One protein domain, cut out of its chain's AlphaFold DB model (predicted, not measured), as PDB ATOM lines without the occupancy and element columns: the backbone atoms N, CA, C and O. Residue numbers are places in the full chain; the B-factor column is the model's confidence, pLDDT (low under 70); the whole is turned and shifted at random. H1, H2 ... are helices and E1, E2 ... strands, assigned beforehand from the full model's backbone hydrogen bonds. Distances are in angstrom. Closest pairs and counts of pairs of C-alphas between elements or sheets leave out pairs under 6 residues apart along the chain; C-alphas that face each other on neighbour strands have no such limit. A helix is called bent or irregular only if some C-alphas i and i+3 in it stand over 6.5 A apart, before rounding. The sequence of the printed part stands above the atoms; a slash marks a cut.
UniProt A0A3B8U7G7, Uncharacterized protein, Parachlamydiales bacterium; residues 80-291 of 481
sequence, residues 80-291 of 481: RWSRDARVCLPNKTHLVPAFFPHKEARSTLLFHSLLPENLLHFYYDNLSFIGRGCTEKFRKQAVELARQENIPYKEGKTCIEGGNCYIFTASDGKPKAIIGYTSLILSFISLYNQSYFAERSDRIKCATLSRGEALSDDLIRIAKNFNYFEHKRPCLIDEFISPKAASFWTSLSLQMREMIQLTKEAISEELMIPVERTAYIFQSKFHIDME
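Overview. This is residues 80 to 291 of the 481 residues of an uncharacterized protein of Parachlamydiales bacterium (UniProt A0A3B8U7G7). One long helix, H9, runs along the longest axis like a spine: H5 and H7 cross it, H6 packs on it, and H2 packs on both H5 and H7. Near the last residues of H9 is the small sheet E3 E4 E5, and farther along is the strand pair E1 E2 with H4 packed on it and H1 on H4; at the other end residues 241 to 248 stick out. The printed part has 212 residues with nine named helices and five named strands, in the order H1 E1 H2 H3 H4 E2 E3 E4 H5 H6 H7 H8 H9 E5; the class is mostly helix. The sheet E3 E4 E5 is mixed and E1 E2 is parallel. The whole is compact, with a radius of gyration of the C-alphas of 18.1 A, and elongated, spanning 62 by 39 by 33 A.

Along the chain. Find C-alpha 80 at (-29.330, -27.790, -45.010), where H1, residues 80 to 84, begins. Next come E1, 94 to 96; H2, 105 to 114, 14.6 A; H3, 117 to 124, irregular, with C-alphas 118 and 121 7.1 A apart; H4, 136 to 148, 18.3 A; and E2, 153 to 155. E3, 165 to 169, and E4, 175 to 180, form a hairpin. Then read H5, 181 to 193, 18.7 A; H6, 198 to 205, irregular, with C-alphas 199 and 202 8.3 A apart; H7, 217 to 231, 21.1 A; and H8, 237 to 241. H9, 243 to 271, runs 42.1 A from (-37.944, -44.603, 5.981), and E5, 278 to 281, ends at (-21.670, -35.961, -24.384).

Arrangement. Start at the hub, H9. It touches H7, about perpendicular at 87 degrees (C-alphas of Ala 223 and Ser 253 closest, 5.2 A), and H5, about perpendicular at 78 degrees (Phe 188 and Thr 263, 5.6 A). H6 touches it at a steep tilt of 52 degrees (Ile 204 and Gln 255, 5.1 A). H8 is close but not clearly touching H9 (Glu 239 and Ala 245, 5.9 A). H2 touches H7 at a shallow tilt of 24 degrees, opposite ways (Ser 113 and Asn 225, 5.0 A); H3 is close to H2 but not clearly touching, at 7.0 A. H5 and H9 only graze the sheet. In it N 166 and O 178 are 2.9 A apart, and N 179 and O 279 2.8 A; between E1 and E2, N 154 and O 94 are 2.8 A apart. H1 touches H4 (Ser 82 and Ala 142, 4.9 A). Two strand-helix-strand units, parallel neighbours with helices between, are E1, H2 H3 H4, E2 and E4, H5 H6 H7 H8 H9, E5. Every O i to N i+4 pair is within hydrogen-bond range in H1, H2, H4, H5, H7 and H9, against 1 of 4 in H3, with 3 of 5 O i to N i+3, 2 of 4 in H6, and 0 of 1 in H8, with 1 of 2.

Size, cuts and confidence. The C-alphas of Gln 148 and Ile 241, the two farthest apart, are 62.2 A apart. The printed part has no cut; the links H3 to H4 and H6 to H7 are long. Confidence is low, under 70, for instance at residues 80 to 85, 118 to 133 and 232 to 242.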
ATOM      1  N   ARG A  80     -30.143 -27.904 -46.254       42.41
ATOM      2  CA  ARG A  80     -29.330 -27.790 -45.010       42.41
ATOM      3  C   ARG A  80     -30.093 -28.312 -43.790       42.41
ATOM      4  O   ARG A  80     -29.600 -29.159 -43.065       42.41
ATOM      5  N   TRP A  81     -31.355 -27.922 -43.654       47.00
ATOM      6  CA  TRP A  81     -32.230 -28.408 -42.584       47.00
ATOM      7  C   TRP A  81     -32.711 -29.853 -42.790       47.00
ATOM      8  O   TRP A  81     -33.096 -30.518 -41.833       47.00
ATOM      9  N   SER A  82     -32.671 -30.362 -44.029       49.62
ATOM     10  CA  SER A  82     -32.898 -31.792 -44.298       49.62
ATOM     11  C   SER A  82     -31.746 -32.653 -43.779       49.62
ATOM     12  O   SER A  82     -31.955 -33.822 -43.477       49.62
ATOM     13  N   ARG A  83     -30.540 -32.074 -43.658       57.41
ATOM     14  CA  ARG A  83     -29.381 -32.723 -43.052       57.41
ATOM     15  C   ARG A  83     -29.553 -32.862 -41.545       57.41
ATOM     16  O   ARG A  83     -29.307 -33.940 -41.032       57.41
ATOM     17  N   ASP A  84     -30.032 -31.825 -40.866       65.00
ATOM     18  CA  ASP A  84     -30.323 -31.903 -39.427       65.00
ATOM     19  C   ASP A  84     -31.465 -32.892 -39.147       65.00
ATOM     20  O   ASP A  84     -31.464 -33.596 -38.143       65.00
ATOM     21  N   ALA A  85     -32.409 -33.014 -40.083       69.06
ATOM     22  CA  ALA A  85     -33.501 -33.983 -40.040       69.06
ATOM     23  C   ALA A  85     -33.114 -35.399 -40.517       69.06
ATOM     24  O   ALA A  85     -34.004 -36.185 -40.855       69.06
ATOM     25  N   ARG A  86     -31.819 -35.749 -40.584       76.75
ATOM     26  CA  ARG A  86     -31.389 -37.124 -40.874       76.75
ATOM     27  C   ARG A  86     -30.030 -37.486 -40.279       76.75
ATOM     28  O   ARG A  86     -29.097 -36.693 -40.283       76.75
ATOM     29  N   VAL A  87     -29.886 -38.747 -39.896       81.31
ATOM     30  CA  VAL A  87     -28.604 -39.372 -39.548       81.31
ATOM     31  C   VAL A  87     -28.309 -40.479 -40.558       81.31
ATOM     32  O   VAL A  87     -29.174 -41.300 -40.856       81.31
ATOM     33  N   CYS A  88     -27.098 -40.507 -41.115       82.94
ATOM     34  CA  CYS A  88     -26.686 -41.565 -42.040       82.94
ATOM     35  C   CYS A  88     -26.154 -42.770 -41.255       82.94
ATOM     36  O   CYS A  88     -25.127 -42.671 -40.587       82.94
ATOM     37  N   LEU A  89     -26.859 -43.899 -41.330       83.62
ATOM     38  CA  LEU A  89     -26.520 -45.129 -40.617       83.62
ATOM     39  C   LEU A  89     -25.357 -45.885 -41.286       83.62
ATOM     40  O   LEU A  89     -25.095 -45.682 -42.476       83.62
ATOM     41  N   PRO A  90     -24.705 -46.839 -40.589       82.94
ATOM     42  CA  PRO A  90     -23.600 -47.622 -41.157       82.94
ATOM     43  C   PRO A  90     -23.945 -48.352 -42.466       82.94
ATOM     44  O   PRO A  90     -23.098 -48.516 -43.342       82.94
ATOM     45  N   ASN A  91     -25.205 -48.761 -42.636       81.12
ATOM     46  CA  ASN A  91     -25.705 -49.414 -43.849       81.12
ATOM     47  C   ASN A  91     -26.169 -48.425 -44.942       81.12
ATOM     48  O   ASN A  91     -26.810 -48.848 -45.903       81.12
ATOM     49  N   LYS A  92     -25.873 -47.125 -44.794       81.31
ATOM     50  CA  LYS A  92     -26.280 -46.014 -45.677       81.31
ATOM     51  C   LYS A  92     -27.779 -45.696 -45.688       81.31
ATOM     52  O   LYS A  92     -28.224 -44.907 -46.515       81.31
ATOM     53  N   THR A  93     -28.560 -46.283 -44.781       85.81
ATOM     54  CA  THR A  93     -29.956 -45.877 -44.569       85.81
ATOM     55  C   THR A  93     -29.989 -44.539 -43.835       85.81
ATOM     56  O   THR A  93     -29.203 -44.316 -42.918       85.81
ATOM     57  N   HIS A  94     -30.902 -43.647 -44.201       88.31
ATOM     58  CA  HIS A  94     -31.163 -42.421 -43.453       88.31
ATOM     59  C   HIS A  94     -32.154 -42.682 -42.315       88.31
ATOM     60  O   HIS A  94     -33.290 -43.085 -42.551       88.31
ATOM     61  N   LEU A  95     -31.746 -42.420 -41.080       88.81
ATOM     62  CA  LEU A  95     -32.654 -42.312 -39.945       88.81
ATOM     63  C   LEU A  95     -33.213 -40.889 -39.901       88.81
ATOM     64  O   LEU A  95     -32.454 -39.944 -39.718       88.81
ATOM     65  N   VAL A  96     -34.523 -40.741 -40.061       91.81
ATOM     66  CA  VAL A  96     -35.235 -39.474 -39.845       91.81
ATOM     67  C   VAL A  96     -35.724 -39.463 -38.392       91.81
ATOM     68  O   VAL A  96     -36.381 -40.432 -38.005       91.81
ATOM     69  N   PRO A  97     -35.444 -38.425 -37.580       90.69
ATOM     70  CA  PRO A  97     -35.836 -38.397 -36.170       90.69
ATOM     71  C   PRO A  97     -37.356 -38.450 -36.004       90.69
ATOM     72  O   PRO A  97     -38.097 -38.194 -36.953       90.69
ATOM     73  N   ALA A  98     -37.834 -38.729 -34.795       91.75
ATOM     74  CA  ALA A  98     -39.232 -38.552 -34.423       91.75
ATOM     75  C   ALA A  98     -39.631 -37.067 -34.421       91.75
ATOM     76  O   ALA A  98     -38.802 -36.168 -34.261       91.75
ATOM     77  N   PHE A  99     -40.927 -36.801 -34.596       87.88
ATOM     78  CA  PHE A  99     -41.454 -35.452 -34.421       87.88
ATOM     79  C   PHE A  99     -41.440 -35.067 -32.944       87.88
ATOM     80  O   PHE A  99     -41.928 -35.823 -32.108       87.88
ATOM     81  N   PHE A 100     -40.959 -33.859 -32.650       82.25
ATOM     82  CA  PHE A 100     -41.017 -33.297 -31.309       82.25
ATOM     83  C   PHE A 100     -41.880 -32.024 -31.270       82.25
ATOM     84  O   PHE A 100     -41.548 -31.028 -31.935       82.25
ATOM     85  N   PRO A 101     -42.958 -31.989 -30.462       72.19
ATOM     86  CA  PRO A 101     -43.820 -30.820 -30.321       72.19
ATOM     87  C   PRO A 101     -43.182 -29.759 -29.401       72.19
ATOM     88  O   PRO A 101     -43.627 -29.505 -28.285       72.19
ATOM     89  N   HIS A 102     -42.122 -29.103 -29.882       67.38
ATOM     90  CA  HIS A 102     -41.303 -28.157 -29.102       67.38
ATOM     91  C   HIS A 102     -42.043 -26.893 -28.638       67.38
ATOM     92  O   HIS A 102     -41.557 -26.176 -27.773       67.38
ATOM     93  N   LYS A 103     -43.210 -26.596 -29.222       66.25
ATOM     94  CA  LYS A 103     -44.034 -25.434 -28.851       66.25
ATOM     95  C   LYS A 103     -44.932 -25.694 -27.640       66.25
ATOM     96  O   LYS A 103     -45.616 -24.783 -27.186       66.25
ATOM     97  N   GLU A 104     -44.956 -26.920 -27.128       70.00
ATOM     98  CA  GLU A 104     -45.760 -27.273 -25.966       70.00
ATOM     99  C   GLU A 104     -44.980 -27.011 -24.676       70.00
ATOM    100  O   GLU A 104     -43.970 -27.660 -24.405       70.00
ATOM    101  N   ALA A 105     -45.491 -26.105 -23.834       69.62
ATOM    102  CA  ALA A 105     -44.882 -25.755 -22.545       69.62
ATOM    103  C   ALA A 105     -44.610 -26.982 -21.653       69.62
ATOM    104  O   ALA A 105     -43.639 -27.010 -20.900       69.62
ATOM    105  N   ARG A 106     -45.444 -28.022 -21.775       77.06
ATOM    106  CA  ARG A 106     -45.275 -29.298 -21.075       77.06
ATOM    107  C   ARG A 106     -43.947 -29.980 -21.433       77.06
ATOM    108  O   ARG A 106     -43.236 -30.415 -20.535       77.06
ATOM    109  N   SER A 107     -43.602 -30.047 -22.715       72.38
ATOM    110  CA  SER A 107     -42.382 -30.709 -23.191       72.38
ATOM    111  C   SER A 107     -41.119 -29.966 -22.751       72.38
ATOM    112  O   SER A 107     -40.143 -30.598 -22.360       72.38
ATOM    113  N   THR A 108     -41.159 -28.630 -22.736       72.19
ATOM    114  CA  THR A 108     -40.069 -27.788 -22.215       72.19
ATOM    115  C   THR A 108     -39.837 -28.008 -20.724       72.19
ATOM    116  O   THR A 108     -38.710 -28.241 -20.299       72.19
ATOM    117  N   LEU A 109     -40.902 -27.994 -19.916       75.38
ATOM    118  CA  LEU A 109     -40.789 -28.235 -18.474       75.38
ATOM    119  C   LEU A 109     -40.226 -29.628 -18.169       75.38
ATOM    120  O   LEU A 109     -39.389 -29.774 -17.277       75.38
ATOM    121  N   LEU A 110     -40.651 -30.643 -18.926       79.50
ATOM    122  CA  LEU A 110     -40.122 -31.994 -18.781       79.50
ATOM    123  C   LEU A 110     -38.641 -32.072 -19.173       79.50
ATOM    124  O   LEU A 110     -37.869 -32.699 -18.459       79.50
ATOM    125  N   PHE A 111     -38.229 -31.394 -20.248       81.44
ATOM    126  CA  PHE A 111     -36.823 -31.319 -20.656       81.44
ATOM    127  C   PHE A 111     -35.936 -30.798 -19.523       81.44
ATOM    128  O   PHE A 111     -35.015 -31.495 -19.103       81.44
ATOM    129  N   HIS A 112     -36.272 -29.644 -18.941       78.06
ATOM    130  CA  HIS A 112     -35.507 -29.090 -17.818       78.06
ATOM    131  C   HIS A 112     -35.539 -29.978 -16.567       78.06
ATOM    132  O   HIS A 112     -34.558 -30.041 -15.833       78.06
ATOM    133  N   SER A 113     -36.635 -30.704 -16.337       78.69
ATOM    134  CA  SER A 113     -36.759 -31.618 -15.192       78.69
ATOM    135  C   SER A 113     -35.795 -32.807 -15.269       78.69
ATOM    136  O   SER A 113     -35.435 -33.366 -14.233       78.69
ATOM    137  N   LEU A 114     -35.384 -33.189 -16.481       82.75
ATOM    138  CA  LEU A 114     -34.545 -34.356 -16.756       82.75
ATOM    139  C   LEU A 114     -33.057 -34.017 -16.949       82.75
ATOM    140  O   LEU A 114     -32.240 -34.932 -17.031       82.75
ATOM    141  N   LEU A 115     -32.691 -32.733 -17.028       79.31
ATOM    142  CA  LEU A 115     -31.297 -32.316 -17.177       79.31
ATOM    143  C   LEU A 115     -30.507 -32.530 -15.873       79.31
ATOM    144  O   LEU A 115     -31.007 -32.141 -14.811       79.31
ATOM    145  N   PRO A 116     -29.283 -33.088 -15.939       76.12
ATOM    146  CA  PRO A 116     -28.255 -33.044 -14.892       76.12
ATOM    147  C   PRO A 116     -28.022 -31.637 -14.314       76.12
ATOM    148  O   PRO A 116     -28.256 -30.640 -14.997       76.12
ATOM    149  N   GLU A 117     -27.611 -31.539 -13.046       76.25
ATOM    150  CA  GLU A 117     -27.503 -30.255 -12.332       76.25
ATOM    151  C   GLU A 117     -26.453 -29.345 -12.965       76.25
ATOM    152  O   GLU A 117     -26.724 -28.180 -13.263       76.25
ATOM    153  N   ASN A 118     -25.299 -29.937 -13.261       66.50
ATOM    154  CA  ASN A 118     -24.196 -29.339 -14.001       66.50
ATOM    155  C   ASN A 118     -24.595 -28.868 -15.410       66.50
ATOM    156  O   ASN A 118     -23.875 -28.071 -15.992       66.50
ATOM    157  N   LEU A 119     -25.743 -29.291 -15.955       66.69
ATOM    158  CA  LEU A 119     -26.225 -28.812 -17.249       66.69
ATOM    159  C   LEU A 119     -27.289 -27.729 -17.164       66.69
ATOM    160  O   LEU A 119     -27.489 -27.012 -18.139       66.69
ATOM    161  N   LEU A 120     -27.989 -27.584 -16.039       62.25
ATOM    162  CA  LEU A 120     -29.163 -26.711 -15.962       62.25
ATOM    163  C   LEU A 120     -28.871 -25.261 -16.368       62.25
ATOM    164  O   LEU A 120     -29.706 -24.639 -17.026       62.25
ATOM    165  N   HIS A 121     -27.694 -24.744 -16.017       61.00
ATOM    166  CA  HIS A 121     -27.306 -23.367 -16.310       61.00
ATOM    167  C   HIS A 121     -27.083 -23.111 -17.812       61.00
ATOM    168  O   HIS A 121     -27.428 -22.036 -18.292       61.00
ATOM    169  N   PHE A 122     -26.639 -24.109 -18.587       58.16
ATOM    170  CA  PHE A 122     -26.449 -23.976 -20.041       58.16
ATOM    171  C   PHE A 122     -27.758 -23.854 -20.830       58.16
ATOM    172  O   PHE A 122     -27.800 -23.250 -21.906       58.16
ATOM    173  N   TYR A 123     -28.841 -24.431 -20.307       56.56
ATOM    174  CA  TYR A 123     -30.133 -24.477 -20.997       56.56
ATOM    175  C   TYR A 123     -31.137 -23.451 -20.475       56.56
ATOM    176  O   TYR A 123     -32.196 -23.305 -21.079       56.56
ATOM    177  N   TYR A 124     -30.830 -22.733 -19.392       48.94
ATOM    178  CA  TYR A 124     -31.756 -21.771 -18.788       48.94
ATOM    179  C   TYR A 124     -31.991 -20.532 -19.673       48.94
ATOM    180  O   TYR A 124     -33.105 -20.013 -19.717       48.94
ATOM    181  N   ASP A 125     -30.976 -20.118 -20.441       40.59
ATOM    182  CA  ASP A 125     -31.021 -18.918 -21.294       40.59
ATOM    183  C   ASP A 125     -31.419 -19.197 -22.759       40.59
ATOM    184  O   ASP A 125     -31.726 -18.276 -23.521       40.59
ATOM    185  N   ASN A 126     -31.453 -20.467 -23.180       44.34
ATOM    186  CA  ASN A 126     -31.723 -20.853 -24.566       44.34
ATOM    187  C   ASN A 126     -33.185 -21.287 -24.762       44.34
ATOM    188  O   ASN A 126     -33.552 -22.441 -24.560       44.34
ATOM    189  N   LEU A 127     -34.019 -20.371 -25.268       41.62
ATOM    190  CA  LEU A 127     -35.432 -20.627 -25.605       41.62
ATOM    191  C   LEU A 127     -35.645 -21.686 -26.714       41.62
ATOM    192  O   LEU A 127     -36.781 -22.099 -26.946       41.62
ATOM    193  N   SER A 128     -34.590 -22.139 -27.407       52.97
ATOM    194  CA  SER A 128     -34.660 -23.236 -28.384       52.97
ATOM    195  C   SER A 128     -33.625 -24.326 -28.092       52.97
ATOM    196  O   SER A 128     -32.532 -24.340 -28.651       52.97
ATOM    197  N   PHE A 129     -33.993 -25.272 -27.234       58.34
ATOM    198  CA  PHE A 129     -33.240 -26.508 -26.966       58.34
ATOM    199  C   PHE A 129     -33.509 -27.606 -28.014       58.34
ATOM    200  O   PHE A 129     -33.011 -28.722 -27.896       58.34
ATOM    201  N   ILE A 130     -34.325 -27.305 -29.033       60.12
ATOM    202  CA  ILE A 130     -34.674 -28.211 -30.129       60.12
ATOM    203  C   ILE A 130     -34.371 -27.539 -31.450       60.12
ATOM    204  O   ILE A 130     -34.694 -26.370 -31.677       60.12
ATOM    205  N   GLY A 131     -33.780 -28.326 -32.331       61.50
ATOM    206  CA  GLY A 131     -33.401 -27.910 -33.653       61.50
ATOM    207  C   GLY A 131     -34.567 -27.984 -34.589       61.50
ATOM    208  O   GLY A 131     -35.703 -28.342 -34.271       61.50
ATOM    209  N   ARG A 132     -34.280 -27.613 -35.822       69.50
ATOM    210  CA  ARG A 132     -35.281 -27.696 -36.870       69.50
ATOM    211  C   ARG A 132     -35.494 -29.153 -37.305       69.50
ATOM    212  O   ARG A 132     -36.579 -29.455 -37.809       69.50
ATOM    213  N   GLY A 133     -34.541 -30.055 -37.044       68.81
ATOM    214  CA  GLY A 133     -34.558 -31.446 -37.500       68.81
ATOM    215  C   GLY A 133     -35.758 -32.261 -37.008       68.81
ATOM    216  O   GLY A 133     -36.358 -32.993 -37.793       68.81
ATOM    217  N   CYS A 134     -36.189 -32.070 -35.758       78.38
ATOM    218  CA  CYS A 134     -37.338 -32.772 -35.172       78.38
ATOM    219  C   CYS A 134     -38.701 -32.145 -35.511       78.38
ATOM    220  O   CYS A 134     -39.739 -32.619 -35.043       78.38
ATOM    221  N   THR A 135     -38.760 -31.075 -36.311       80.88
ATOM    222  CA  THR A 135     -40.047 -30.468 -36.688       80.88
ATOM    223  C   THR A 135     -40.677 -31.177 -37.885       80.88
ATOM    224  O   THR A 135     -39.994 -31.636 -38.799       80.88
ATOM    225  N   GLU A 136     -42.010 -31.215 -37.930       83.94
ATOM    226  CA  GLU A 136     -42.750 -31.928 -38.975       83.94
ATOM    227  C   GLU A 136     -42.374 -31.474 -40.394       83.94
ATOM    228  O   GLU A 136     -42.210 -32.301 -41.291       83.94
ATOM    229  N   LYS A 137     -42.177 -30.163 -40.591       82.94
ATOM    230  CA  LYS A 137     -41.783 -29.590 -41.884       82.94
ATOM    231  C   LYS A 137     -40.478 -30.204 -42.400       82.94
ATOM    232  O   LYS A 137     -40.428 -30.623 -43.553       82.94
ATOM    233  N   PHE A 138     -39.437 -30.247 -41.570       79.56
ATOM    234  CA  PHE A 138     -38.112 -30.705 -41.999       79.56
ATOM    235  C   PHE A 138     -38.013 -32.231 -42.059       79.56
ATOM    236  O   PHE A 138     -37.393 -32.751 -42.985       79.56
ATOM    237  N   ARG A 139     -38.735 -32.954 -41.193       86.62
ATOM    238  CA  ARG A 139     -38.908 -34.411 -41.312       86.62
ATOM    239  C   ARG A 139     -39.539 -34.807 -42.648       86.62
ATOM    240  O   ARG A 139     -38.992 -35.643 -43.360       86.62
ATOM    241  N   LYS A 140     -40.657 -34.168 -43.028       86.25
ATOM    242  CA  LYS A 140     -41.327 -34.422 -44.319       86.25
ATOM    243  C   LYS A 140     -40.401 -34.138 -45.500       86.25
ATOM    244  O   LYS A 140     -40.378 -34.916 -46.446       86.25
ATOM    245  N   GLN A 141     -39.613 -33.064 -45.427       80.12
ATOM    246  CA  GLN A 141     -38.612 -32.751 -46.450       80.12
ATOM    247  C   GLN A 141     -37.517 -33.822 -46.546       80.12
ATOM    248  O   GLN A 141     -37.168 -34.215 -47.655       80.12
ATOM    249  N   ALA A 142     -36.997 -34.320 -45.421       79.88
ATOM    250  CA  ALA A 142     -35.976 -35.370 -45.416       79.88
ATOM    251  C   ALA A 142     -36.493 -36.696 -45.999       79.88
ATOM    252  O   ALA A 142     -35.790 -37.336 -46.780       79.88
ATOM    253  N   VAL A 143     -37.732 -37.076 -45.667       86.75
ATOM    254  CA  VAL A 143     -38.403 -38.262 -46.223       86.75
ATOM    255  C   VAL A 143     -38.625 -38.121 -47.729       86.75
ATOM    256  O   VAL A 143     -38.311 -39.035 -48.487       86.75
ATOM    257  N   GLU A 144     -39.147 -36.980 -48.174       83.19
ATOM    258  CA  GLU A 144     -39.421 -36.742 -49.592       83.19
ATOM    259  C   GLU A 144     -38.136 -36.749 -50.423       83.19
ATOM    260  O   GLU A 144     -38.066 -37.412 -51.454       83.19
ATOM    261  N   LEU A 145     -37.080 -36.106 -49.925       77.06
ATOM    262  CA  LEU A 145     -35.763 -36.154 -50.548       77.06
ATOM    263  C   LEU A 145     -35.220 -37.585 -50.633       77.06
ATOM    264  O   LEU A 145     -34.687 -37.977 -51.666       77.06
ATOM    265  N   ALA A 146     -35.348 -38.376 -49.564       79.12
ATOM    266  CA  ALA A 146     -34.890 -39.761 -49.573       79.12
ATOM    267  C   ALA A 146     -35.623 -40.592 -50.640       79.12
ATOM    268  O   ALA A 146     -34.993 -41.388 -51.329       79.12
ATOM    269  N   ARG A 147     -36.927 -40.356 -50.842       83.75
ATOM    270  CA  ARG A 147     -37.701 -40.993 -51.920       83.75
ATOM    271  C   ARG A 147     -37.239 -40.552 -53.306       83.75
ATOM    272  O   ARG A 147     -37.039 -41.406 -54.164       83.75
ATOM    273  N   GLN A 148     -37.059 -39.249 -53.516       78.75
ATOM    274  CA  GLN A 148     -36.639 -38.682 -54.804       78.75
ATOM    275  C   GLN A 148     -35.254 -39.181 -55.230       78.75
ATOM    276  O   GLN A 148     -35.055 -39.541 -56.386       78.75
ATOM    277  N   GLU A 149     -34.326 -39.271 -54.280       79.44
ATOM    278  CA  GLU A 149     -32.946 -39.713 -54.508       79.44
ATOM    279  C   GLU A 149     -32.775 -41.243 -54.415       79.44
ATOM    280  O   GLU A 149     -31.657 -41.752 -54.503       79.44
ATOM    281  N   ASN A 150     -33.868 -41.991 -54.216       82.75
ATOM    282  CA  ASN A 150     -33.869 -43.441 -54.000       82.75
ATOM    283  C   ASN A 150     -32.892 -43.892 -52.890       82.75
ATOM    284  O   ASN A 150     -32.192 -44.902 -53.005       82.75
ATOM    285  N   ILE A 151     -32.829 -43.115 -51.808       82.88
ATOM    286  CA  ILE A 151     -32.028 -43.407 -50.622       82.88
ATOM    287  C   ILE A 151     -32.914 -44.157 -49.616       82.88
ATOM    288  O   ILE A 151     -33.969 -43.642 -49.237       82.88
ATOM    289  N   PRO A 152     -32.505 -45.346 -49.133       88.25
ATOM    290  CA  PRO A 152     -33.230 -46.041 -48.078       88.25
ATOM    291  C   PRO A 152     -33.365 -45.154 -46.842       88.25
ATOM    292  O   PRO A 152     -32.390 -44.539 -46.408       88.25
ATOM    293  N   TYR A 153     -34.552 -45.109 -46.242       91.81
ATOM    294  CA  TYR A 153     -34.774 -44.355 -45.014       91.81
ATOM    295  C   TYR A 153     -35.682 -45.114 -44.046       91.81
ATOM    296  O   TYR A 153     -36.467 -45.973 -44.449       91.81
ATOM    297  N   LYS A 154     -35.575 -44.773 -42.761       94.62
ATOM    298  CA  LYS A 154     -36.506 -45.188 -41.712       94.62
ATOM    299  C   LYS A 154     -36.860 -43.995 -40.835       94.62
ATOM    300  O   LYS A 154     -36.017 -43.137 -40.582       94.62
ATOM    301  N   GLU A 155     -38.102 -43.944 -40.380       94.12
ATOM    302  CA  GLU A 155     -38.532 -42.970 -39.379       94.12
ATOM    303  C   GLU A 155     -38.288 -43.549 -37.983       94.12
ATOM    304  O   GLU A 155     -38.672 -44.685 -37.708       94.12
ATOM    305  N   GLY A 156     -37.608 -42.791 -37.128       93.06
ATOM    306  CA  GLY A 156     -37.312 -43.171 -35.751       93.06
ATOM    307  C   GLY A 156     -38.452 -42.849 -34.785       93.06
ATOM    308  O   GLY A 156     -39.247 -41.935 -35.013       93.06
ATOM    309  N   LYS A 157     -38.480 -43.581 -33.670       94.50
ATOM    310  CA  LYS A 157     -39.184 -43.252 -32.419       94.50
ATOM    311  C   LYS A 157     -38.362 -42.286 -31.553       94.50
ATOM    312  O   LYS A 157     -38.941 -41.596 -30.711       94.50
ATOM    313  N   THR A 158     -37.046 -42.193 -31.761       94.75
ATOM    314  CA  THR A 158     -36.151 -41.304 -31.000       94.75
ATOM    315  C   THR A 158     -35.883 -39.968 -31.711       94.75
ATOM    316  O   THR A 158     -36.052 -39.841 -32.924       94.75
ATOM    317  N   CYS A 159     -35.498 -38.938 -30.955       91.06
ATOM    318  CA  CYS A 159     -35.234 -37.588 -31.461       91.06
ATOM    319  C   CYS A 159     -33.723 -37.356 -31.587       91.06
ATOM    320  O   CYS A 159     -33.123 -36.681 -30.753       91.06
ATOM    321  N   ILE A 160     -33.116 -37.941 -32.625       88.50
ATOM    322  CA  ILE A 160     -31.686 -37.792 -32.934       88.50
ATOM    323  C   ILE A 160     -31.524 -36.966 -34.213       88.50
ATOM    324  O   ILE A 160     -31.802 -37.439 -35.316       88.50
ATOM    325  N   GLU A 161     -31.060 -35.728 -34.063       81.69
ATOM    326  CA  GLU A 161     -30.771 -34.836 -35.191       81.69
ATOM    327  C   GLU A 161     -29.330 -34.999 -35.691       81.69
ATOM    328  O   GLU A 161     -28.421 -35.322 -34.926       81.69
ATOM    329  N   GLY A 162     -29.109 -34.725 -36.981       74.12
ATOM    330  CA  GLY A 162     -27.803 -34.838 -37.635       74.12
ATOM    331  C   GLY A 162     -26.721 -33.951 -37.011       74.12
ATOM    332  O   GLY A 162     -25.612 -34.425 -36.787       74.12
ATOM    333  N   GLY A 163     -27.045 -32.705 -36.648       75.56
ATOM    334  CA  GLY A 163     -26.115 -31.800 -35.948       75.56
ATOM    335  C   GLY A 163     -25.807 -32.212 -34.500       75.56
ATOM    336  O   GLY A 163     -24.922 -31.649 -33.861       75.56
ATOM    337  N   ASN A 164     -26.520 -33.214 -33.978       81.00
ATOM    338  CA  ASN A 164     -26.360 -33.758 -32.630       81.00
ATOM    339  C   ASN A 164     -25.876 -35.214 -32.607       81.00
ATOM    340  O   ASN A 164     -25.905 -35.853 -31.551       81.00
ATOM    341  N   CYS A 165     -25.435 -35.753 -33.747       85.06
ATOM    342  CA  CYS A 165     -24.997 -37.137 -33.848       85.06
ATOM    343  C   CYS A 165     -23.853 -37.310 -34.849       85.06
ATOM    344  O   CYS A 165     -24.004 -37.070 -36.046       85.06
ATOM    345  N   TYR A 166     -22.731 -37.832 -34.362       83.00
ATOM    346  CA  TYR A 166     -21.650 -38.341 -35.196       83.00
ATOM    347  C   TYR A 166     -21.658 -39.862 -35.194       83.00
ATOM    348  O   TYR A 166     -21.549 -40.480 -34.138       83.00
ATOM    349  N   ILE A 167     -21.710 -40.458 -36.384       81.44
ATOM    350  CA  ILE A 167     -21.446 -41.883 -36.601       81.44
ATOM    351  C   ILE A 167     -20.148 -42.009 -37.385       81.44
ATOM    352  O   ILE A 167     -19.986 -41.390 -38.437       81.44
ATOM    353  N   PHE A 168     -19.227 -42.825 -36.888       79.19
ATOM    354  CA  PHE A 168     -17.921 -43.025 -37.507       79.19
ATOM    355  C   PHE A 168     -17.443 -44.464 -37.340       79.19
ATOM    356  O   PHE A 168     -17.950 -45.223 -36.515       79.19
ATOM    357  N   THR A 169     -16.470 -44.853 -38.158       79.44
ATOM    358  CA  THR A 169     -15.833 -46.172 -38.078       79.44
ATOM    359  C   THR A 169     -14.586 -46.064 -37.209       79.44
ATOM    360  O   THR A 169     -13.706 -45.258 -37.504       79.44
ATOM    361  N   ALA A 170     -14.525 -46.853 -36.139       79.50
ATOM    362  CA  ALA A 170     -13.372 -46.923 -35.247       79.50
ATOM    363  C   ALA A 170     -12.180 -47.643 -35.898       79.50
ATOM    364  O   ALA A 170     -12.321 -48.276 -36.949       79.50
ATOM    365  N   SER A 171     -11.012 -47.603 -35.249       76.69
ATOM    366  CA  SER A 171      -9.801 -48.297 -35.720       76.69
ATOM    367  C   SER A 171      -9.972 -49.816 -35.859       76.69
ATOM    368  O   SER A 171      -9.344 -50.428 -36.720       76.69
ATOM    369  N   ASP A 172     -10.872 -50.423 -35.078       83.69
ATOM    370  CA  ASP A 172     -11.231 -51.844 -35.161       83.69
ATOM    371  C   ASP A 172     -12.205 -52.179 -36.311       83.69
ATOM    372  O   ASP A 172     -12.655 -53.320 -36.438       83.69
ATOM    373  N   GLY A 173     -12.563 -51.192 -37.137       81.06
ATOM    374  CA  GLY A 173     -13.480 -51.339 -38.266       81.06
ATOM    375  C   GLY A 173     -14.963 -51.385 -37.885       81.06
ATOM    376  O   GLY A 173     -15.805 -51.519 -38.774       81.06
ATOM    377  N   LYS A 174     -15.317 -51.267 -36.599       89.25
ATOM    378  CA  LYS A 174     -16.712 -51.282 -36.130       89.25
ATOM    379  C   LYS A 174     -17.233 -49.858 -35.887       89.25
ATOM    380  O   LYS A 174     -16.469 -48.981 -35.476       89.25
ATOM    381  N   PRO A 175     -18.536 -49.599 -36.086       88.06
ATOM    382  CA  PRO A 175     -19.086 -48.261 -35.907       88.06
ATOM    383  C   PRO A 175     -19.119 -47.837 -34.428       88.06
ATOM    384  O   PRO A 175     -19.264 -48.673 -33.531       88.06
ATOM    385  N   LYS A 176     -18.979 -46.536 -34.182       89.25
ATOM    386  CA  LYS A 176     -19.193 -45.849 -32.899       89.25
ATOM    387  C   LYS A 176     -20.092 -44.635 -33.123       89.25
ATOM    388  O   LYS A 176     -20.181 -44.133 -34.248       89.25
ATOM    389  N   ALA A 177     -20.732 -44.173 -32.053       90.25
ATOM    390  CA  ALA A 177     -21.547 -42.969 -32.071       90.25
ATOM    391  C   ALA A 177     -21.162 -41.999 -30.952       90.25
ATOM    392  O   ALA A 177     -20.868 -42.411 -29.831       90.25
ATOM    393  N   ILE A 178     -21.211 -40.704 -31.257       90.81
ATOM    394  CA  ILE A 178     -21.190 -39.620 -30.272       90.81
ATOM    395  C   ILE A 178     -22.484 -38.844 -30.453       90.81
ATOM    396  O   ILE A 178     -22.801 -38.405 -31.559       90.81
ATOM    397  N   ILE A 179     -23.244 -38.719 -29.375       92.38
ATOM    398  CA  ILE A 179     -24.576 -38.129 -29.371       92.38
ATOM    399  C   ILE A 179     -24.609 -37.029 -28.325       92.38
ATOM    400  O   ILE A 179     -24.124 -37.195 -27.208       92.38
ATOM    401  N   GLY A 180     -25.222 -35.909 -28.676       90.00
ATOM    402  CA  GLY A 180     -25.497 -34.846 -27.729       90.00
ATOM    403  C   GLY A 180     -26.468 -35.272 -26.630       90.00
ATOM    404  O   GLY A 180     -27.513 -35.859 -26.918       90.00
ATOM    405  N   TYR A 181     -26.176 -34.932 -25.376       90.06
ATOM    406  CA  TYR A 181     -27.021 -35.278 -24.231       90.06
ATOM    407  C   TYR A 181     -28.445 -34.720 -24.375       90.06
ATOM    408  O   TYR A 181     -29.414 -35.383 -24.011       90.06
ATOM    409  N   THR A 182     -28.600 -33.567 -25.033       86.38
ATOM    410  CA  THR A 182     -29.903 -33.022 -25.446       86.38
ATOM    411  C   THR A 182     -30.737 -34.046 -26.215       86.38
ATOM    412  O   THR A 182     -31.904 -34.257 -25.897       86.38
ATOM    413  N   SER A 183     -30.142 -34.752 -27.184       90.19
ATOM    414  CA  SER A 183     -30.853 -35.769 -27.974       90.19
ATOM    415  C   SER A 183     -31.264 -36.978 -27.136       90.19
ATOM    416  O   SER A 183     -32.304 -37.573 -27.415       90.19
ATOM    417  N   LEU A 184     -30.521 -37.325 -26.077       94.19
ATOM    418  CA  LEU A 184     -30.938 -38.366 -25.131       94.19
ATOM    419  C   LEU A 184     -32.220 -37.955 -24.394       94.19
ATOM    420  O   LEU A 184     -33.171 -38.735 -24.348       94.19
ATOM    421  N   ILE A 185     -32.276 -36.727 -23.877       91.44
ATOM    422  CA  ILE A 185     -33.451 -36.224 -23.151       91.44
ATOM    423  C   ILE A 185     -34.653 -36.044 -24.083       91.44
ATOM    424  O   ILE A 185     -35.761 -36.469 -23.757       91.44
ATOM    425  N   LEU A 186     -34.454 -35.483 -25.276       90.50
ATOM    426  CA  LEU A 186     -35.529 -35.357 -26.265       90.50
ATOM    427  C   LEU A 186     -36.077 -36.725 -26.679       90.50
ATOM    428  O   LEU A 186     -37.291 -36.900 -26.794       90.50
ATOM    429  N   SER A 187     -35.198 -37.715 -26.839       94.69
ATOM    430  CA  SER A 187     -35.595 -39.092 -27.131       94.69
ATOM    431  C   SER A 187     -36.363 -39.725 -25.977       94.69
ATOM    432  O   SER A 187     -37.377 -40.371 -26.224       94.69
ATOM    433  N   PHE A 188     -35.949 -39.496 -24.728       95.12
ATOM    434  CA  PHE A 188     -36.690 -39.944 -23.549       95.12
ATOM    435  C   PHE A 188     -38.130 -39.420 -23.583       95.12
ATOM    436  O   PHE A 188     -39.080 -40.190 -23.463       95.12
ATOM    437  N   ILE A 189     -38.303 -38.114 -23.800       91.75
ATOM    438  CA  ILE A 189     -39.623 -37.468 -23.837       91.75
ATOM    439  C   ILE A 189     -40.456 -37.990 -25.011       91.75
ATOM    440  O   ILE A 189     -41.643 -38.270 -24.855       91.75
ATOM    441  N   SER A 190     -39.835 -38.163 -26.178       92.88
ATOM    442  CA  SER A 190     -40.488 -38.738 -27.356       92.88
ATOM    443  C   SER A 190     -41.032 -40.141 -27.069       92.88
ATOM    444  O   SER A 190     -42.198 -40.421 -27.346       92.88
ATOM    445  N   LEU A 191     -40.220 -41.007 -26.455       95.31
ATOM    446  CA  LEU A 191     -40.614 -42.364 -26.068       95.31
ATOM    447  C   LEU A 191     -41.696 -42.359 -24.980       95.31
ATOM    448  O   LEU A 191     -42.635 -43.153 -25.045       95.31
ATOM    449  N   TYR A 192     -41.603 -41.438 -24.017       92.31
ATOM    450  CA  TYR A 192     -42.622 -41.240 -22.987       92.31
ATOM    451  C   TYR A 192     -43.984 -40.897 -23.604       92.31
ATOM    452  O   TYR A 192     -44.977 -41.570 -23.327       92.31
ATOM    453  N   ASN A 193     -44.018 -39.929 -24.522       89.75
ATOM    454  CA  ASN A 193     -45.237 -39.516 -25.223       89.75
ATOM    455  C   ASN A 193     -45.819 -40.624 -26.117       89.75
ATOM    456  O   ASN A 193     -47.026 -40.668 -26.343       89.75
ATOM    457  N   GLN A 194     -44.978 -41.541 -26.597       91.62
ATOM    458  CA  GLN A 194     -45.378 -42.714 -27.380       91.62
ATOM    459  C   GLN A 194     -45.793 -43.918 -26.516       91.62
ATOM    460  O   GLN A 194     -46.019 -44.995 -27.053       91.62
ATOM    461  N   SER A 195     -45.896 -43.776 -25.187       93.62
ATOM    462  CA  SER A 195     -46.209 -44.876 -24.253       93.62
ATOM    463  C   SER A 195     -45.197 -46.037 -24.250       93.62
ATOM    464  O   SER A 195     -45.466 -47.094 -23.680       93.62
ATOM    465  N   TYR A 196     -43.990 -45.833 -24.788       95.50
ATOM    466  CA  TYR A 196     -42.947 -46.862 -24.908       95.50
ATOM    467  C   TYR A 196     -42.546 -47.482 -23.558       95.50
ATOM    468  O   TYR A 196     -42.267 -48.681 -23.463       95.50
ATOM    469  N   PHE A 197     -42.516 -46.665 -22.502       96.00
ATOM    470  CA  PHE A 197     -42.190 -47.112 -21.146       96.00
ATOM    471  C   PHE A 197     -43.352 -47.848 -20.472       96.00
ATOM    472  O   PHE A 197     -43.117 -48.776 -19.702       96.00
ATOM    473  N   ALA A 198     -44.603 -47.498 -20.791       93.38
ATOM    474  CA  ALA A 198     -45.774 -48.189 -20.249       93.38
ATOM    475  C   ALA A 198     -45.816 -49.653 -20.715       93.38
ATOM    476  O   ALA A 198     -46.066 -50.553 -19.916       93.38
ATOM    477  N   GLU A 199     -45.448 -49.909 -21.972       92.88
ATOM    478  CA  GLU A 199     -45.295 -51.260 -22.533       92.88
ATOM    479  C   GLU A 199     -44.175 -52.080 -21.868       92.88
ATOM    480  O   GLU A 199     -44.120 -53.298 -22.011       92.88
ATOM    481  N   ARG A 200     -43.263 -51.419 -21.143       95.56
ATOM    482  CA  ARG A 200     -42.085 -52.017 -20.494       95.56
ATOM    483  C   ARG A 200     -42.141 -51.878 -18.973       95.56
ATOM    484  O   ARG A 200     -41.109 -51.953 -18.304       95.56
ATOM    485  N   SER A 201     -43.343 -51.687 -18.421       92.38
ATOM    486  CA  SER A 201     -43.522 -51.346 -17.006       92.38
ATOM    487  C   SER A 201     -42.951 -52.399 -16.052       92.38
ATOM    488  O   SER A 201     -42.446 -52.032 -14.995       92.38
ATOM    489  N   ASP A 202     -42.965 -53.681 -16.429       93.25
ATOM    490  CA  ASP A 202     -42.438 -54.764 -15.589       93.25
ATOM    491  C   ASP A 202     -40.928 -54.633 -15.394       93.25
ATOM    492  O   ASP A 202     -40.438 -54.655 -14.267       93.25
ATOM    493  N   ARG A 203     -40.190 -54.384 -16.481       93.50
ATOM    494  CA  ARG A 203     -38.742 -54.156 -16.429       93.50
ATOM    495  C   ARG A 203     -38.396 -52.938 -15.572       93.50
ATOM    496  O   ARG A 203     -37.486 -53.006 -14.755       93.50
ATOM    497  N   ILE A 204     -39.163 -51.857 -15.714       93.88
ATOM    498  CA  ILE A 204     -38.976 -50.612 -14.955       93.88
ATOM    499  C   ILE A 204     -39.247 -50.830 -13.460       93.88
ATOM    500  O   ILE A 204     -38.448 -50.424 -12.620       93.88
ATOM    501  N   LYS A 205     -40.345 -51.508 -13.107       90.75
ATOM    502  CA  LYS A 205     -40.722 -51.784 -11.709       90.75
ATOM    503  C   LYS A 205     -39.776 -52.762 -11.013       90.75
ATOM    504  O   LYS A 205     -39.644 -52.698  -9.795       90.75
ATOM    505  N   CYS A 206     -39.131 -53.648 -11.767       89.94
ATOM    506  CA  CYS A 206     -38.157 -54.609 -11.253       89.94
ATOM    507  C   CYS A 206     -36.722 -54.062 -11.179       89.94
ATOM    508  O   CYS A 206     -35.818 -54.823 -10.842       89.94
ATOM    509  N   ALA A 207     -36.483 -52.782 -11.481       89.38
ATOM    510  CA  ALA A 207     -35.153 -52.191 -11.388       89.38
ATOM    511  C   ALA A 207     -34.636 -52.207  -9.937       89.38
ATOM    512  O   ALA A 207     -35.276 -51.685  -9.025       89.38
ATOM    513  N   THR A 208     -33.451 -52.786  -9.727       88.00
ATOM    514  CA  THR A 208     -32.814 -52.915  -8.406       88.00
ATOM    515  C   THR A 208     -31.395 -52.360  -8.400       88.00
ATOM    516  O   THR A 208     -30.729 -52.315  -9.436       88.00
ATOM    517  N   LEU A 209     -30.901 -51.970  -7.225       85.75
ATOM    518  CA  LEU A 209     -29.479 -51.679  -7.030       85.75
ATOM    519  C   LEU A 209     -28.662 -52.970  -7.041       85.75
ATOM    520  O   LEU A 209     -29.064 -53.976  -6.452       85.75
ATOM    521  N   SER A 210     -27.490 -52.916  -7.664       84.19
ATOM    522  CA  SER A 210     -26.478 -53.953  -7.481       84.19
ATOM    523  C   SER A 210     -25.860 -53.852  -6.082       84.19
ATOM    524  O   SER A 210     -25.900 -52.810  -5.426       84.19
ATOM    525  N   ARG A 211     -25.266 -54.944  -5.589       78.38
ATOM    526  CA  ARG A 211     -24.638 -54.956  -4.260       78.38
ATOM    527  C   ARG A 211     -23.506 -53.922  -4.191       78.38
ATOM    528  O   ARG A 211     -22.532 -54.042  -4.923       78.38
ATOM    529  N   GLY A 212     -23.618 -52.966  -3.268       72.00
ATOM    530  CA  GLY A 212     -22.626 -51.900  -3.069       72.00
ATOM    531  C   GLY A 212     -22.781 -50.703  -4.011       72.00
ATOM    532  O   GLY A 212     -21.986 -49.774  -3.932       72.00
ATOM    533  N   GLU A 213     -23.796 -50.705  -4.875       82.38
ATOM    534  CA  GLU A 213     -24.135 -49.561  -5.715       82.38
ATOM    535  C   GLU A 213     -24.914 -48.515  -4.901       82.38
ATOM    536  O   GLU A 213     -25.858 -48.853  -4.182       82.38
ATOM    537  N   ALA A 214     -24.530 -47.245  -5.032       82.94
ATOM    538  CA  ALA A 214     -25.270 -46.106  -4.499       82.94
ATOM    539  C   ALA A 214     -25.932 -45.328  -5.646       82.94
ATOM    540  O   ALA A 214     -25.407 -45.276  -6.758       82.94
ATOM    541  N   LEU A 215     -27.088 -44.720  -5.373       85.06
ATOM    542  CA  LEU A 215     -27.719 -43.794  -6.313       85.06
ATOM    543  C   LEU A 215     -26.924 -42.487  -6.353       85.06
ATOM    544  O   LEU A 215     -26.504 -42.000  -5.307       85.06
ATOM    545  N   SER A 216     -26.758 -41.909  -7.543       87.19
ATOM    546  CA  SER A 216     -26.204 -40.562  -7.661       87.19
ATOM    547  C   SER A 216     -27.221 -39.511  -7.214       87.19
ATOM    548  O   SER A 216     -28.430 -39.670  -7.419       87.19
ATOM    549  N   ASP A 217     -26.726 -38.407  -6.654       85.00
ATOM    550  CA  ASP A 217     -27.561 -37.271  -6.247       85.00
ATOM    551  C   ASP A 217     -28.350 -36.696  -7.431       85.00
ATOM    552  O   ASP A 217     -29.534 -36.375  -7.303       85.00
ATOM    553  N   ASP A 218     -27.740 -36.680  -8.617       84.44
ATOM    554  CA  ASP A 218     -28.384 -36.255  -9.858       84.44
ATOM    555  C   ASP A 218     -29.591 -37.120 -10.227       84.44
ATOM    556  O   ASP A 218     -30.644 -36.601 -10.599       84.44
ATOM    557  N   LEU A 219     -29.480 -38.444 -10.087       86.81
ATOM    558  CA  LEU A 219     -30.582 -39.353 -10.387       86.81
ATOM    559  C   LEU A 219     -31.744 -39.154  -9.405       86.81
ATOM    560  O   LEU A 219     -32.909 -39.172  -9.807       86.81
ATOM    561  N   ILE A 220     -31.426 -38.902  -8.132       85.81
ATOM    562  CA  ILE A 220     -32.411 -38.565  -7.101       85.81
ATOM    563  C   ILE A 220     -33.099 -37.231  -7.427       85.81
ATOM    564  O   ILE A 220     -34.321 -37.118  -7.297       85.81
ATOM    565  N   ARG A 221     -32.344 -36.217  -7.861       83.88
ATOM    566  CA  ARG A 221     -32.881 -34.910  -8.266       83.88
ATOM    567  C   ARG A 221     -33.797 -35.035  -9.484       83.88
ATOM    568  O   ARG A 221     -34.921 -34.540  -9.441       83.88
ATOM    569  N   ILE A 222     -33.366 -35.756 -10.518       85.12
ATOM    570  CA  ILE A 222     -34.165 -36.036 -11.720       85.12
ATOM    571  C   ILE A 222     -35.478 -36.737 -11.345       85.12
ATOM    572  O   ILE A 222     -36.544 -36.320 -11.793       85.12
ATOM    573  N   ALA A 223     -35.434 -37.749 -10.474       86.44
ATOM    574  CA  ALA A 223     -36.631 -38.448 -10.003       86.44
ATOM    575  C   ALA A 223     -37.619 -37.514  -9.287       86.44
ATOM    576  O   ALA A 223     -38.822 -37.557  -9.552       86.44
ATOM    577  N   LYS A 224     -37.124 -36.630  -8.415       80.81
ATOM    578  CA  LYS A 224     -37.955 -35.629  -7.727       80.81
ATOM    579  C   LYS A 224     -38.594 -34.649  -8.706       80.81
ATOM    580  O   LYS A 224     -39.800 -34.419  -8.627       80.81
ATOM    581  N   ASN A 225     -37.809 -34.105  -9.633       83.19
ATOM    582  CA  ASN A 225     -38.288 -33.151 -10.630       83.19
ATOM    583  C   ASN A 225     -39.329 -33.788 -11.556       83.19
ATOM    584  O   ASN A 225     -40.381 -33.200 -11.802       83.19
ATOM    585  N   PHE A 226     -39.083 -35.022 -12.000       84.50
ATOM    586  CA  PHE A 226     -40.028 -35.791 -12.805       84.50
ATOM    587  C   PHE A 226     -41.342 -36.061 -12.051       84.50
ATOM    588  O   PHE A 226     -42.422 -35.830 -12.590       84.50
ATOM    589  N   ASN A 227     -41.274 -36.466 -10.779       83.81
ATOM    590  CA  ASN A 227     -42.462 -36.656  -9.938       83.81
ATOM    591  C   ASN A 227     -43.256 -35.358  -9.750       83.81
ATOM    592  O   ASN A 227     -44.488 -35.360  -9.812       83.81
ATOM    593  N   TYR A 228     -42.556 -34.242  -9.525       78.81
ATOM    594  CA  TYR A 228     -43.182 -32.928  -9.433       78.81
ATOM    595  C   TYR A 228     -43.891 -32.563 -10.740       78.81
ATOM    596  O   TYR A 228     -45.034 -32.112 -10.711       78.81
ATOM    597  N   PHE A 229     -43.248 -32.807 -11.881       81.75
ATOM    598  CA  PHE A 229     -43.835 -32.579 -13.195       81.75
ATOM    599  C   PHE A 229     -45.110 -33.412 -13.420       81.75
ATOM    600  O   PHE A 229     -46.143 -32.856 -13.795       81.75
ATOM    601  N   GLU A 230     -45.068 -34.721 -13.146       81.38
ATOM    602  CA  GLU A 230     -46.191 -35.635 -13.400       81.38
ATOM    603  C   GLU A 230     -47.370 -35.439 -12.437       81.38
ATOM    604  O   GLU A 230     -48.532 -35.588 -12.821       81.38
ATOM    605  N   HIS A 231     -47.104 -35.084 -11.179       78.88
ATOM    606  CA  HIS A 231     -48.137 -35.075 -10.139       78.88
ATOM    607  C   HIS A 231     -48.416 -33.699  -9.531       78.88
ATOM    608  O   HIS A 231     -49.339 -33.582  -8.721       78.88
ATOM    609  N   LYS A 232     -47.658 -32.658  -9.900       66.75
ATOM    610  CA  LYS A 232     -47.726 -31.298  -9.322       66.75
ATOM    611  C   LYS A 232     -47.668 -31.284  -7.792       66.75
ATOM    612  O   LYS A 232     -48.220 -30.389  -7.153       66.75
ATOM    613  N   ARG A 233     -47.046 -32.298  -7.188       56.41
ATOM    614  CA  ARG A 233     -46.916 -32.415  -5.735       56.41
ATOM    615  C   ARG A 233     -45.575 -31.824  -5.321       56.41
ATOM    616  O   ARG A 233     -44.561 -32.462  -5.606       56.41
ATOM    617  N   PRO A 234     -45.538 -30.630  -4.696       51.47
ATOM    618  CA  PRO A 234     -44.301 -30.102  -4.138       51.47
ATOM    619  C   PRO A 234     -43.762 -31.088  -3.102       51.47
ATOM    620  O   PRO A 234     -44.507 -31.557  -2.242       51.47
ATOM    621  N   CYS A 235     -42.476 -31.412  -3.207       52.12
ATOM    622  CA  CYS A 235     -41.779 -32.219  -2.216       52.12
ATOM    623  C   CYS A 235     -41.792 -31.449  -0.889       52.12
ATOM    624  O   CYS A 235     -41.107 -30.434  -0.761       52.12
ATOM    625  N   LEU A 236     -42.581 -31.894   0.087       46.25
ATOM    626  CA  LEU A 236     -42.525 -31.326   1.430       46.25
ATOM    627  C   LEU A 236     -41.243 -31.828   2.108       46.25
ATOM    628  O   LEU A 236     -40.958 -33.024   2.105       46.25
ATOM    629  N   ILE A 237     -40.470 -30.902   2.682       45.97
ATOM    630  CA  ILE A 237     -39.202 -31.173   3.386       45.97
ATOM    631  C   ILE A 237     -39.386 -32.249   4.480       45.97
ATOM    632  O   ILE A 237     -38.485 -33.047   4.724       45.97
ATOM    633  N   ASP A 238     -40.583 -32.347   5.059       41.91
ATOM    634  CA  ASP A 238     -40.913 -33.296   6.126       41.91
ATOM    635  C   ASP A 238     -41.033 -34.760   5.660       41.91
ATOM    636  O   ASP A 238     -40.896 -35.680   6.470       41.91
ATOM    637  N   GLU A 239     -41.229 -35.023   4.361       49.62
ATOM    638  CA  GLU A 239     -41.264 -36.400   3.852       49.62
ATOM    639  C   GLU A 239     -39.875 -37.052   3.900       49.62
ATOM    640  O   GLU A 239     -39.782 -38.264   4.076       49.62
ATOM    641  N   PHE A 240     -38.786 -36.275   3.855       50.66
ATOM    642  CA  PHE A 240     -37.405 -36.775   3.768       50.66
ATOM    643  C   PHE A 240     -36.911 -37.562   4.983       50.66
ATOM    644  O   PHE A 240     -35.930 -38.295   4.877       50.66
ATOM    645  N   ILE A 241     -37.583 -37.437   6.123       54.81
ATOM    646  CA  ILE A 241     -37.104 -37.993   7.392       54.81
ATOM    647  C   ILE A 241     -37.694 -39.396   7.642       54.81
ATOM    648  O   ILE A 241     -37.209 -40.141   8.494       54.81
ATOM    649  N   SER A 242     -38.707 -39.821   6.870       65.44
ATOM    650  CA  SER A 242     -39.331 -41.137   7.056       65.44
ATOM    651  C   SER A 242     -38.673 -42.244   6.205       65.44
ATOM    652  O   SER A 242     -38.459 -42.059   5.002       65.44
ATOM    653  N   PRO A 243     -38.444 -43.457   6.754       70.31
ATOM    654  CA  PRO A 243     -37.944 -44.603   5.981       70.31
ATOM    655  C   PRO A 243     -38.810 -44.964   4.762       70.31
ATOM    656  O   PRO A 243     -38.306 -45.452   3.751       70.31
ATOM    657  N   LYS A 244     -40.122 -44.697   4.833       74.88
ATOM    658  CA  LYS A 244     -41.057 -44.928   3.722       74.88
ATOM    659  C   LYS A 244     -40.774 -44.007   2.536       74.88
ATOM    660  O   LYS A 244     -40.769 -44.476   1.402       74.88
ATOM    661  N   ALA A 245     -40.499 -42.730   2.787       72.62
ATOM    662  CA  ALA A 245     -40.143 -41.796   1.727       72.62
ATOM    663  C   ALA A 245     -38.771 -42.114   1.126       72.62
ATOM    664  O   ALA A 245     -38.626 -42.088  -0.092       72.62
ATOM    665  N   ALA A 246     -37.786 -42.497   1.946       77.56
ATOM    666  CA  ALA A 246     -36.481 -42.933   1.447       77.56
ATOM    667  C   ALA A 246     -36.610 -44.134   0.488       77.56
ATOM    668  O   ALA A 246     -36.027 -44.131  -0.599       77.56
ATOM    669  N   SER A 247     -37.436 -45.126   0.842       82.56
ATOM    670  CA  SER A 247     -37.736 -46.267  -0.034       82.56
ATOM    671  C   SER A 247     -38.463 -45.854  -1.316       82.56
ATOM    672  O   SER A 247     -38.157 -46.389  -2.381       82.56
ATOM    673  N   PHE A 248     -39.411 -44.915  -1.234       85.00
ATOM    674  CA  PHE A 248     -40.124 -44.395  -2.402       85.00
ATOM    675  C   PHE A 248     -39.170 -43.701  -3.381       85.00
ATOM    676  O   PHE A 248     -39.133 -44.064  -4.555       85.00
ATOM    677  N   TRP A 249     -38.344 -42.766  -2.898       84.50
ATOM    678  CA  TRP A 249     -37.384 -42.046  -3.738       84.50
ATOM    679  C   TRP A 249     -36.320 -42.969  -4.321       84.50
ATOM    680  O   TRP A 249     -35.947 -42.809  -5.477       84.50
ATOM    681  N   THR A 250     -35.882 -43.978  -3.565       87.69
ATOM    682  CA  THR A 250     -34.980 -45.016  -4.084       87.69
ATOM    683  C   THR A 250     -35.631 -45.769  -5.244       87.69
ATOM    684  O   THR A 250     -35.037 -45.882  -6.314       87.69
ATOM    685  N   SER A 251     -36.872 -46.232  -5.064       89.56
ATOM    686  CA  SER A 251     -37.618 -46.931  -6.111       89.56
ATOM    687  C   SER A 251     -37.817 -46.057  -7.348       89.56
ATOM    688  O   SER A 251     -37.624 -46.532  -8.463       89.56
ATOM    689  N   LEU A 252     -38.198 -44.790  -7.181       89.81
ATOM    690  CA  LEU A 252     -38.435 -43.898  -8.313       89.81
ATOM    691  C   LEU A 252     -37.138 -43.579  -9.069       89.81
ATOM    692  O   LEU A 252     -37.118 -43.627 -10.294       89.81
ATOM    693  N   SER A 253     -36.039 -43.322  -8.358       92.12
ATOM    694  CA  SER A 253     -34.713 -43.130  -8.958       92.12
ATOM    695  C   SER A 253     -34.275 -44.337  -9.786       92.12
ATOM    696  O   SER A 253     -33.764 -44.179 -10.893       92.12
ATOM    697  N   LEU A 254     -34.529 -45.555  -9.299       94.06
ATOM    698  CA  LEU A 254     -34.245 -46.781 -10.046       94.06
ATOM    699  C   LEU A 254     -35.101 -46.906 -11.309       94.06
ATOM    700  O   LEU A 254     -34.575 -47.262 -12.363       94.06
ATOM    701  N   GLN A 255     -36.383 -46.549 -11.229       94.31
ATOM    702  CA  GLN A 255     -37.265 -46.507 -12.397       94.31
ATOM    703  C   GLN A 255     -36.788 -45.472 -13.427       94.31
ATOM    704  O   GLN A 255     -36.757 -45.773 -14.619       94.31
ATOM    705  N   MET A 256     -36.351 -44.284 -12.988       93.94
ATOM    706  CA  MET A 256     -35.773 -43.265 -13.872       93.94
ATOM    707  C   MET A 256     -34.503 -43.761 -14.563       93.94
ATOM    708  O   MET A 256     -34.368 -43.605 -15.778       93.94
ATOM    709  N   ARG A 257     -33.597 -44.410 -13.819       94.81
ATOM    710  CA  ARG A 257     -32.377 -45.015 -14.375       94.81
ATOM    711  C   ARG A 257     -32.716 -46.030 -15.461       94.81
ATOM    712  O   ARG A 257     -32.108 -46.009 -16.528       94.81
ATOM    713  N   GLU A 258     -33.712 -46.875 -15.206       96.19
ATOM    714  CA  GLU A 258     -34.152 -47.891 -16.158       96.19
ATOM    715  C   GLU A 258     -34.786 -47.277 -17.412       96.19
ATOM    716  O   GLU A 258     -34.500 -47.712 -18.524       96.19
ATOM    717  N   MET A 259     -35.588 -46.218 -17.276       97.06
ATOM    718  CA  MET A 259     -36.147 -45.504 -18.430       97.06
ATOM    719  C   MET A 259     -35.063 -44.798 -19.264       97.06
ATOM    720  O   MET A 259     -35.116 -44.824 -20.497       97.06
ATOM    721  N   ILE A 260     -34.037 -44.224 -18.627       95.81
ATOM    722  CA  ILE A 260     -32.868 -43.672 -19.329       95.81
ATOM    723  C   ILE A 260     -32.130 -44.789 -20.079       95.81
ATOM    724  O   ILE A 260     -31.796 -44.621 -21.252       95.81
ATOM    725  N   GLN A 261     -31.925 -45.949 -19.453       96.44
ATOM    726  CA  GLN A 261     -31.280 -47.098 -20.091       96.44
ATOM    727  C   GLN A 261     -32.089 -47.626 -21.287       96.44
ATOM    728  O   GLN A 261     -31.541 -47.821 -22.370       96.44
ATOM    729  N   LEU A 262     -33.407 -47.760 -21.138       97.94
ATOM    730  CA  LEU A 262     -34.328 -48.109 -22.222       97.94
ATOM    731  C   LEU A 262     -34.297 -47.101 -23.378       97.94
ATOM    732  O   LEU A 262     -34.460 -47.485 -24.537       97.94
ATOM    733  N   THR A 263     -34.067 -45.820 -23.077       98.25
ATOM    734  CA  THR A 263     -33.870 -44.780 -24.094       98.25
ATOM    735  C   THR A 263     -32.568 -45.012 -24.858       98.25
ATOM    736  O   THR A 263     -32.572 -44.993 -26.088       98.25
ATOM    737  N   LYS A 264     -31.462 -45.295 -24.156       98.25
ATOM    738  CA  LYS A 264     -30.169 -45.613 -24.787       98.25
ATOM    739  C   LYS A 264     -30.255 -46.849 -25.680       98.25
ATOM    740  O   LYS A 264     -29.700 -46.859 -26.773       98.25
ATOM    741  N   GLU A 265     -30.990 -47.869 -25.253       97.94
ATOM    742  CA  GLU A 265     -31.225 -49.080 -26.044       97.94
ATOM    743  C   GLU A 265     -32.059 -48.813 -27.299       97.94
ATOM    744  O   GLU A 265     -31.712 -49.300 -28.371       97.94
ATOM    745  N   ALA A 266     -33.116 -48.000 -27.194       98.00
ATOM    746  CA  ALA A 266     -33.909 -47.587 -28.351       98.00
ATOM    747  C   ALA A 266     -33.064 -46.808 -29.374       98.00
ATOM    748  O   ALA A 266     -33.178 -47.045 -30.576       98.00
ATOM    749  N   ILE A 267     -32.190 -45.918 -28.897       98.06
ATOM    750  CA  ILE A 267     -31.226 -45.192 -29.732       98.06
ATOM    751  C   ILE A 267     -30.239 -46.170 -30.389       98.06
ATOM    752  O   ILE A 267     -30.044 -46.121 -31.599       98.06
ATOM    753  N   SER A 268     -29.653 -47.089 -29.619       97.50
ATOM    754  CA  SER A 268     -28.717 -48.118 -30.102       97.50
ATOM    755  C   SER A 268     -29.318 -48.976 -31.225       97.50
ATOM    756  O   SER A 268     -28.701 -49.158 -32.279       97.50
ATOM    757  N   GLU A 269     -30.564 -49.430 -31.050       97.00
ATOM    758  CA  GLU A 269     -31.326 -50.172 -32.059       97.00
ATOM    759  C   GLU A 269     -31.513 -49.351 -33.348       97.00
ATOM    760  O   GLU A 269     -31.310 -49.844 -34.463       97.00
ATOM    761  N   GLU A 270     -31.861 -48.070 -33.218       96.75
ATOM    762  CA  GLU A 270     -32.043 -47.188 -34.366       96.75
ATOM    763  C   GLU A 270     -30.736 -46.859 -35.083       96.75
ATOM    764  O   GLU A 270     -30.717 -46.826 -36.316       96.75
ATOM    765  N   LEU A 271     -29.644 -46.671 -34.350       94.81
ATOM    766  CA  LEU A 271     -28.344 -46.370 -34.937       94.81
ATOM    767  C   LEU A 271     -27.626 -47.608 -35.479       94.81
ATOM    768  O   LEU A 271     -26.716 -47.470 -36.295       94.81
ATOM    769  N   MET A 272     -28.054 -48.810 -35.076       95.88
ATOM    770  CA  MET A 272     -27.350 -50.072 -35.331       95.88
ATOM    771  C   MET A 272     -25.940 -50.073 -34.716       95.88
ATOM    772  O   MET A 272     -24.996 -50.621 -35.289       95.88
ATOM    773  N   ILE A 273     -25.795 -49.418 -33.560       95.19
ATOM    774  CA  ILE A 273     -24.531 -49.245 -32.838       95.19
ATOM    775  C   ILE A 273     -24.786 -49.601 -31.376       95.19
ATOM    776  O   ILE A 273     -25.643 -48.966 -30.767       95.19
ATOM    777  N   PRO A 274     -24.056 -50.573 -30.799       96.81
ATOM    778  CA  PRO A 274     -24.260 -50.988 -29.416       96.81
ATOM    779  C   PRO A 274     -24.134 -49.838 -28.405       96.81
ATOM    780  O   PRO A 274     -23.397 -48.871 -28.630       96.81
ATOM    781  N   VAL A 275     -24.814 -49.966 -27.261       97.06
ATOM    782  CA  VAL A 275     -24.830 -48.935 -26.206       97.06
ATOM    783  C   VAL A 275     -23.414 -48.658 -25.699       97.06
ATOM    784  O   VAL A 275     -23.032 -47.506 -25.536       97.06
ATOM    785  N   GLU A 276     -22.598 -49.698 -25.540       96.69
ATOM    786  CA  GLU A 276     -21.204 -49.619 -25.098       96.69
ATOM    787  C   GLU A 276     -20.261 -48.928 -26.100       96.69
ATOM    788  O   GLU A 276     -19.121 -48.618 -25.770       96.69
ATOM    789  N   ARG A 277     -20.726 -48.673 -27.331       96.31
ATOM    790  CA  ARG A 277     -19.999 -47.934 -28.380       96.31
ATOM    791  C   ARG A 277     -20.618 -46.568 -28.676       96.31
ATOM    792  O   ARG A 277     -20.295 -45.954 -29.695       96.31
ATOM    793  N   THR A 278     -21.510 -46.112 -27.801       97.25
ATOM    794  CA  THR A 278     -22.239 -44.853 -27.933       97.25
ATOM    795  C   THR A 278     -21.921 -43.945 -26.750       97.25
ATOM    796  O   THR A 278     -22.255 -44.256 -25.609       97.25
ATOM    797  N   ALA A 279     -21.293 -42.803 -27.018       96.00
ATOM    798  CA  ALA A 279     -21.056 -41.758 -26.030       96.00
ATOM    799  C   ALA A 279     -22.192 -40.732 -26.055       96.00
ATOM    800  O   ALA A 279     -22.600 -40.282 -27.125       96.00
ATOM    801  N   TYR A 280     -22.663 -40.336 -24.873       94.81
ATOM    802  CA  TYR A 280     -23.619 -39.243 -24.700       94.81
ATOM    803  C   TYR A 280     -22.895 -38.072 -24.046       94.81
ATOM    804  O   TYR A 280     -22.678 -38.106 -22.839       94.81
ATOM    805  N   ILE A 281     -22.490 -37.086 -24.842       91.00
ATOM    806  CA  ILE A 281     -21.670 -35.961 -24.384       91.00
ATOM    807  C   ILE A 281     -22.531 -34.754 -24.028       91.00
ATOM    808  O   ILE A 281     -23.534 -34.463 -24.687       91.00
ATOM    809  N   PHE A 282     -22.129 -34.042 -22.989       87.31
ATOM    810  CA  PHE A 282     -22.697 -32.764 -22.611       87.31
ATOM    811  C   PHE A 282     -22.368 -31.691 -23.648       87.31
ATOM    812  O   PHE A 282     -21.343 -31.763 -24.323       87.31
ATOM    813  N   GLN A 283     -23.266 -30.719 -23.798       76.94
ATOM    814  CA  GLN A 283     -23.141 -29.652 -24.790       76.94
ATOM    815  C   GLN A 283     -23.594 -28.321 -24.181       76.94
ATOM    816  O   GLN A 283     -24.590 -28.291 -23.449       76.94
ATOM    817  N   SER A 284     -22.873 -27.242 -24.490       70.75
ATOM    818  CA  SER A 284     -23.246 -25.857 -24.152       70.75
ATOM    819  C   SER A 284     -24.060 -25.206 -25.277       70.75
ATOM    820  O   SER A 284     -24.824 -24.260 -25.064       70.75
ATOM    821  N   LYS A 285     -23.885 -25.707 -26.503       67.75
ATOM    822  CA  LYS A 285     -24.603 -25.305 -27.711       67.75
ATOM    823  C   LYS A 285     -25.624 -26.357 -28.104       67.75
ATOM    824  O   LYS A 285     -25.532 -27.519 -27.737       67.75
ATOM    825  N   PHE A 286     -26.587 -25.932 -28.916       65.75
ATOM    826  CA  PHE A 286     -27.658 -26.801 -29.386       65.75
ATOM    827  C   PHE A 286     -27.181 -27.953 -30.298       65.75
ATOM    828  O   PHE A 286     -27.798 -29.014 -30.299       65.75
ATOM    829  N   HIS A 287     -26.126 -27.759 -31.095       72.88
ATOM    830  CA  HIS A 287     -25.534 -28.811 -31.923       72.88
ATOM    831  C   HIS A 287     -24.136 -29.158 -31.418       72.88
ATOM    832  O   HIS A 287     -23.297 -28.267 -31.270       72.88
ATOM    833  N   ILE A 288     -23.859 -30.454 -31.241       74.00
ATOM    834  CA  ILE A 288     -22.510 -30.919 -30.883       74.00
ATOM    835  C   ILE A 288     -21.494 -30.658 -31.994       74.00
ATOM    836  O   ILE A 288     -20.304 -30.568 -31.718       74.00
ATOM    837  N   ASP A 289     -21.932 -30.520 -33.249       68.12
ATOM    838  CA  ASP A 289     -21.036 -30.229 -34.374       68.12
ATOM    839  C   ASP A 289     -20.362 -28.847 -34.301       68.12
ATOM    840  O   ASP A 289     -19.417 -28.571 -35.039       68.12
ATOM    841  N   MET A 290     -20.811 -28.004 -33.369       67.50
ATOM    842  CA  MET A 290     -20.200 -26.721 -33.035       67.50
ATOM    843  C   MET A 290     -19.120 -26.821 -31.952       67.50
ATOM    844  O   MET A 290     -18.434 -25.832 -31.698       67.50
ATOM    845  N   GLU A 291     -18.991 -27.972 -31.298       66.94
ATOM    846  CA  GLU A 291     -18.141 -28.175 -30.118       66.94
ATOM    847  C   GLU A 291     -17.165 -29.333 -30.302       66.94
ATOM    848  O   GLU A 291     -16.069 -29.313 -29.744       66.94
TER     849      GLU A 291